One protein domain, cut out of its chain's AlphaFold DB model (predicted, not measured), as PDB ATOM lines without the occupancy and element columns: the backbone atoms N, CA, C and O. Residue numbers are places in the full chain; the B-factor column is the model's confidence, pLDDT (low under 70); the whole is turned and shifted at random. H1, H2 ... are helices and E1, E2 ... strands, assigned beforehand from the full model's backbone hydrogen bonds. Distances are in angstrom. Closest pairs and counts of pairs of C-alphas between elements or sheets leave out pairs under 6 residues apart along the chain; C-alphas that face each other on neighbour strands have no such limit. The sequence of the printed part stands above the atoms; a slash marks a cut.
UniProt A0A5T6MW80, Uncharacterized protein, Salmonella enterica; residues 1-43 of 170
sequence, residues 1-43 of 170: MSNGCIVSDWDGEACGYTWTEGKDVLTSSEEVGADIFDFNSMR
ATOM      1  N   MET A   1      -3.648  29.665 -50.956       36.34
ATOM      2  CA  MET A   1      -4.182  28.573 -50.116       36.34
ATOM      3  C   MET A   1      -5.072  27.715 -50.982       36.34
ATOM      4  O   MET A   1      -6.015  28.219 -51.580       36.34
ATOM      5  N   SER A   2      -4.690  26.460 -51.158       43.47
ATOM      6  CA  SER A   2      -5.327  25.571 -52.116       43.47
ATOM      7  C   SER A   2      -6.475  24.840 -51.412       43.47
ATOM      8  O   SER A   2      -6.239  23.981 -50.572       43.47
ATOM      9  N   ASN A   3      -7.705  25.215 -51.789       52.22
ATOM     10  CA  ASN A   3      -8.937  24.418 -51.782       52.22
ATOM     11  C   ASN A   3      -9.247  23.573 -50.524       52.22
ATOM     12  O   ASN A   3      -8.902  22.403 -50.443       52.22
ATOM     13  N   GLY A   4     -10.040  24.136 -49.612       56.00
ATOM     14  CA  GLY A   4     -10.739  23.429 -48.536       56.00
ATOM     15  C   GLY A   4     -11.943  24.251 -48.071       56.00
ATOM     16  O   GLY A   4     -12.012  25.442 -48.374       56.00
ATOM     17  N   CYS A   5     -12.894  23.630 -47.375       68.81
ATOM     18  CA  CYS A   5     -13.958  24.372 -46.707       68.81
ATOM     19  C   CYS A   5     -13.563  24.677 -45.279       68.81
ATOM     20  O   CYS A   5     -13.422  23.759 -44.476       68.81
ATOM     21  N   ILE A   6     -13.376  25.962 -45.001       67.56
ATOM     22  CA  ILE A   6     -13.223  26.465 -43.645       67.56
ATOM     23  C   ILE A   6     -14.636  26.685 -43.119       67.56
ATOM     24  O   ILE A   6     -15.421  27.408 -43.732       67.56
ATOM     25  N   VAL A   7     -14.954  26.000 -42.030       63.66
ATOM     26  CA  VAL A   7     -16.136  26.248 -41.210       63.66
ATOM     27  C   VAL A   7     -15.656  26.879 -39.917       63.66
ATOM     28  O   VAL A   7     -14.588  26.519 -39.418       63.66
ATOM     29  N   SER A   8     -16.411  27.853 -39.431       61.50
ATOM     30  CA  SER A   8     -16.123  28.523 -38.171       61.50
ATOM     31  C   SER A   8     -16.117  27.531 -37.008       61.50
ATOM     32  O   SER A   8     -17.001  26.684 -36.893       61.50
ATOM     33  N   ASP A   9     -15.111  27.656 -36.145       61.28
ATOM     34  CA  ASP A   9     -15.086  27.044 -34.819       61.28
ATOM     35  C   ASP A   9     -15.492  28.167 -33.865       61.28
ATOM     36  O   ASP A   9     -14.714  29.090 -33.650       61.28
ATOM     37  N   TRP A  10     -16.767  28.213 -33.463       57.47
ATOM     38  CA  TRP A  10     -17.409  29.435 -32.930       57.47
ATOM     39  C   TRP A  10     -16.833  29.879 -31.581       57.47
ATOM     40  O   TRP A  10     -17.151  30.968 -31.110       57.47
ATOM     41  N   ASP A  11     -15.949  29.066 -31.012       60.91
ATOM     42  CA  ASP A  11     -15.210  29.337 -29.799       60.91
ATOM     43  C   ASP A  11     -13.714  29.465 -30.128       60.91
ATOM     44  O   ASP A  11     -13.031  28.481 -30.409       60.91
ATOM     45  N   GLY A  12     -13.181  30.688 -30.073       63.81
ATOM     46  CA  GLY A  12     -11.735  30.918 -30.110       63.81
ATOM     47  C   GLY A  12     -11.291  32.190 -30.827       63.81
ATOM     48  O   GLY A  12     -11.902  32.645 -31.795       63.81
ATOM     49  N   GLU A  13     -10.177  32.743 -30.350       74.19
ATOM     50  CA  GLU A  13      -9.422  33.785 -31.041       74.19
ATOM     51  C   GLU A  13      -8.367  33.133 -31.946       74.19
ATOM     52  O   GLU A  13      -7.635  32.234 -31.527       74.19
ATOM     53  N   ALA A  14      -8.263  33.599 -33.187       69.81
ATOM     54  CA  ALA A  14      -7.241  33.177 -34.132       69.81
ATOM     55  C   ALA A  14      -6.433  34.393 -34.591       69.81
ATOM     56  O   ALA A  14      -6.904  35.197 -35.391       69.81
ATOM     57  N   CYS A  15      -5.190  34.506 -34.113       73.62
ATOM     58  CA  CYS A  15      -4.226  35.517 -34.562       73.62
ATOM     59  C   CYS A  15      -4.725  36.980 -34.460       73.62
ATOM     60  O   CYS A  15      -4.500  37.745 -35.397       73.62
ATOM     61  N   GLY A  16      -5.407  37.378 -33.376       76.56
ATOM     62  CA  GLY A  16      -5.968  38.735 -33.242       76.56
ATOM     63  C   GLY A  16      -7.311  38.943 -33.958       76.56
ATOM     64  O   GLY A  16      -7.728  40.078 -34.200       76.56
ATOM     65  N   TYR A  17      -7.982  37.851 -34.335       79.50
ATOM     66  CA  TYR A  17      -9.325  37.852 -34.911       79.50
ATOM     67  C   TYR A  17     -10.254  36.969 -34.087       79.50
ATOM     68  O   TYR A  17      -9.859  35.910 -33.604       79.50
ATOM     69  N   THR A  18     -11.511  37.383 -33.960       81.62
ATOM     70  CA  THR A  18     -12.573  36.607 -33.311       81.62
ATOM     71  C   THR A  18     -13.677  36.308 -34.317       81.62
ATOM     72  O   THR A  18     -13.965  37.116 -35.208       81.62
ATOM     73  N   TRP A  19     -14.282  35.129 -34.198       77.62
ATOM     74  CA  TRP A  19     -15.439  34.766 -35.004       77.62
ATOM     75  C   TRP A  19     -16.617  35.679 -34.684       77.62
ATOM     76  O   TRP A  19     -16.944  35.925 -33.524       77.62
ATOM     77  N   THR A  20     -17.284  36.170 -35.722       78.62
ATOM     78  CA  THR A  20     -18.587  36.799 -35.535       78.62
ATOM     79  C   THR A  20     -19.597  35.716 -35.178       78.62
ATOM     80  O   THR A  20     -19.789  34.777 -35.948       78.62
ATOM     81  N   GLU A  21     -20.267  35.864 -34.036       76.44
ATOM     82  CA  GLU A  21     -21.245  34.889 -33.553       76.44
ATOM     83  C   GLU A  21     -22.271  34.531 -34.643       76.44
ATOM     84  O   GLU A  21     -22.872  35.402 -35.286       76.44
ATOM     85  N   GLY A  22     -22.439  33.229 -34.886       70.88
ATOM     86  CA  GLY A  22     -23.376  32.720 -35.884       70.88
ATOM     87  C   GLY A  22     -22.955  32.892 -37.345       70.88
ATOM     88  O   GLY A  22     -23.787  32.677 -38.231       70.88
ATOM     89  N   LYS A  23     -21.713  33.303 -37.635       74.62
ATOM     90  CA  LYS A  23     -21.229  33.543 -39.004       74.62
ATOM     91  C   LYS A  23     -19.831  32.969 -39.228       74.62
ATOM     92  O   LYS A  23     -18.947  33.110 -38.393       74.62
ATOM     93  N   ASP A  24     -19.579  32.459 -40.436       73.81
ATOM     94  CA  ASP A  24     -18.224  32.096 -40.891       73.81
ATOM     95  C   ASP A  24     -17.405  33.335 -41.310       73.81
ATOM     96  O   ASP A  24     -16.888  33.419 -42.428       73.81
ATOM     97  N   VAL A  25     -17.329  34.331 -40.425       79.00
ATOM     98  CA  VAL A  25     -16.625  35.599 -40.649       79.00
ATOM     99  C   VAL A  25     -15.692  35.867 -39.475       79.00
ATOM    100  O   VAL A  25     -16.144  35.901 -38.331       79.00
ATOM    101  N   LEU A  26     -14.409  36.091 -39.762       79.12
ATOM    102  CA  LEU A  26     -13.440  36.589 -38.782       79.12
ATOM    103  C   LEU A  26     -13.328  38.111 -38.887       79.12
ATOM    104  O   LEU A  26     -13.117  38.656 -39.975       79.12
ATOM    105  N   THR A  27     -13.435  38.778 -37.741       80.12
ATOM    106  CA  THR A  27     -13.237  40.224 -37.576       80.12
ATOM    107  C   THR A  27     -12.159  40.475 -36.532       80.12
ATOM    108  O   THR A  27     -12.034  39.688 -35.593       80.12
ATOM    109  N   SER A  28     -11.372  41.543 -36.686       79.00
ATOM    110  CA  SER A  28     -10.327  41.869 -35.708       79.00
ATOM    111  C   SER A  28     -10.922  42.051 -34.311       79.00
ATOM    112  O   SER A  28     -11.992  42.645 -34.162       79.00
ATOM    113  N   SER A  29     -10.229  41.526 -33.300       70.50
ATOM    114  CA  SER A  29     -10.587  41.698 -31.889       70.50
ATOM    115  C   SER A  29     -10.198  43.073 -31.333       70.50
ATOM    116  O   SER A  29     -10.719  43.464 -30.290       70.50
ATOM    117  N   GLU A  30      -9.318  43.817 -32.014       70.25
ATOM    118  CA  GLU A  30      -8.667  45.012 -31.455       70.25
ATOM    119  C   GLU A  30      -8.772  46.269 -32.339       70.25
ATOM    120  O   GLU A  30      -8.861  47.376 -31.805       70.25
ATOM    121  N   GLU A  31      -8.808  46.141 -33.673       71.44
ATOM    122  CA  GLU A  31      -8.797  47.292 -34.590       71.44
ATOM    123  C   GLU A  31     -10.111  47.483 -35.360       71.44
ATOM    124  O   GLU A  31     -10.561  46.641 -36.141       71.44
ATOM    125  N   VAL A  32     -10.692  48.680 -35.217       67.06
ATOM    126  CA  VAL A  32     -11.820  49.135 -36.036       67.06
ATOM    127  C   VAL A  32     -11.310  49.475 -37.441       67.06
ATOM    128  O   VAL A  32     -10.628  50.479 -37.629       67.06
ATOM    129  N   GLY A  33     -11.677  48.657 -38.433       65.50
ATOM    130  CA  GLY A  33     -11.319  48.859 -39.846       65.50
ATOM    131  C   GLY A  33     -10.255  47.906 -40.399       65.50
ATOM    132  O   GLY A  33      -9.857  48.069 -41.550       65.50
ATOM    133  N   ALA A  34      -9.815  46.921 -39.610       72.50
ATOM    134  CA  ALA A  34      -8.935  45.848 -40.067       72.50
ATOM    135  C   ALA A  34      -9.620  44.896 -41.072       72.50
ATOM    136  O   ALA A  34     -10.838  44.940 -41.273       72.50
ATOM    137  N   ASP A  35      -8.820  44.026 -41.697       75.38
ATOM    138  CA  ASP A  35      -9.281  43.074 -42.708       75.38
ATOM    139  C   ASP A  35     -10.413  42.176 -42.180       75.38
ATOM    140  O   ASP A  35     -10.382  41.679 -41.056       75.38
ATOM    141  N   ILE A  36     -11.430  41.941 -43.008       77.81
ATOM    142  CA  ILE A  36     -12.522  41.014 -42.698       77.81
ATOM    143  C   ILE A  36     -12.339  39.770 -43.558       77.81
ATOM    144  O   ILE A  36     -12.342  39.849 -44.790       77.81
ATOM    145  N   PHE A  37     -12.234  38.609 -42.917       76.12
ATOM    146  CA  PHE A  37     -12.150  37.335 -43.626       76.12
ATOM    147  C   PHE A  37     -13.529  36.684 -43.672       76.12
ATOM    148  O   PHE A  37     -13.954  36.012 -42.734       76.12
ATOM    149  N   ASP A  38     -14.229  36.897 -44.785       76.62
ATOM    150  CA  ASP A  38     -15.500  36.239 -45.084       76.62
ATOM    151  C   ASP A  38     -15.257  34.904 -45.807       76.62
ATOM    152  O   ASP A  38     -15.104  34.838 -47.034       76.62
ATOM    153  N   PHE A  39     -15.237  33.816 -45.036       75.50
ATOM    154  CA  PHE A  39     -15.020  32.478 -45.582       75.50
ATOM    155  C   PHE A  39     -16.220  31.969 -46.382       75.50
ATOM    156  O   PHE A  39     -16.036  31.155 -47.290       75.50
ATOM    157  N   ASN A  40     -17.426  32.491 -46.136       74.25
ATOM    158  CA  ASN A  40     -18.603  32.164 -46.942       74.25
ATOM    159  C   ASN A  40     -18.456  32.682 -48.373       74.25
ATOM    160  O   ASN A  40     -18.745  31.961 -49.333       74.25
ATOM    161  N   SER A  41     -17.936  33.897 -48.541       74.31
ATOM    162  CA  SER A  41     -17.636  34.446 -49.868       74.31
ATOM    163  C   SER A  41     -16.530  33.673 -50.594       74.31
ATOM    164  O   SER A  41     -16.575  33.544 -51.822       74.31
ATOM    165  N   MET A  42     -15.573  33.109 -49.850       75.44
ATOM    166  CA  MET A  42     -14.469  32.303 -50.390       75.44
ATOM    167  C   MET A  42     -14.831  30.829 -50.624       75.44
ATOM    168  O   MET A  42     -14.068  30.108 -51.277       75.44
ATOM    169  N   ARG A  43     -15.984  30.370 -50.125       80.38
ATOM    170  CA  ARG A  43     -16.434  28.980 -50.238       80.38
ATOM    171  C   ARG A  43     -16.558  28.569 -51.713       80.38
ATOM    172  O   ARG A  43     -17.310  29.200 -52.468       80.38
TER     173      ARG A  43
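This is residues 1 to 43 of the 170 residues of an uncharacterized protein of Salmonella enterica (UniProt A0A5T6MW80). There is little regular structure here: a small hairpin, E1 and E2, sits among loops, with one short helix, H1, near the end of the printed part. Short antiparallel pairings tie residues 13 to 14 to E1 and residues 37 to 38 to E2. The 43 printed residues run E1, E2, H1; the sheet E1 - E2 is antiparallel and the class is mixed, with only 11 residues in named elements. The whole is compact, radius of gyration of the C-alphas 10.4 A, spanning 29 by 20 by 16 A.

E2, residues 25 to 28, is 10.2 A long. E1, residues 17 to 19, begins at C-alpha 17 (-9.325, 37.852, -34.911) and is 6.8 A long. H1, residues 39 to 42, 4.8 A long, ends at C-alpha 42 (-14.469, 32.303, -50.390).

Hairpin strands E1 and E2 are antiparallel at 145 degrees; N 18 and O 27 are within hydrogen-bond range at 2.9 A. The closest C-alphas of E2 and H1, Val 25 and Phe 39, are 6.1 A apart. E1 and H1 are apart. H1 is too short for any O i to N i+4 pair; its one O i to N i+3 pair is within range.

The farthest C-alphas, Asn 3 and Val 32, are 29.4 A apart. The printed part has no cut and no long link between named elements. Residues 1 to 12, 14 and 32 to 33 have pLDDT under 70.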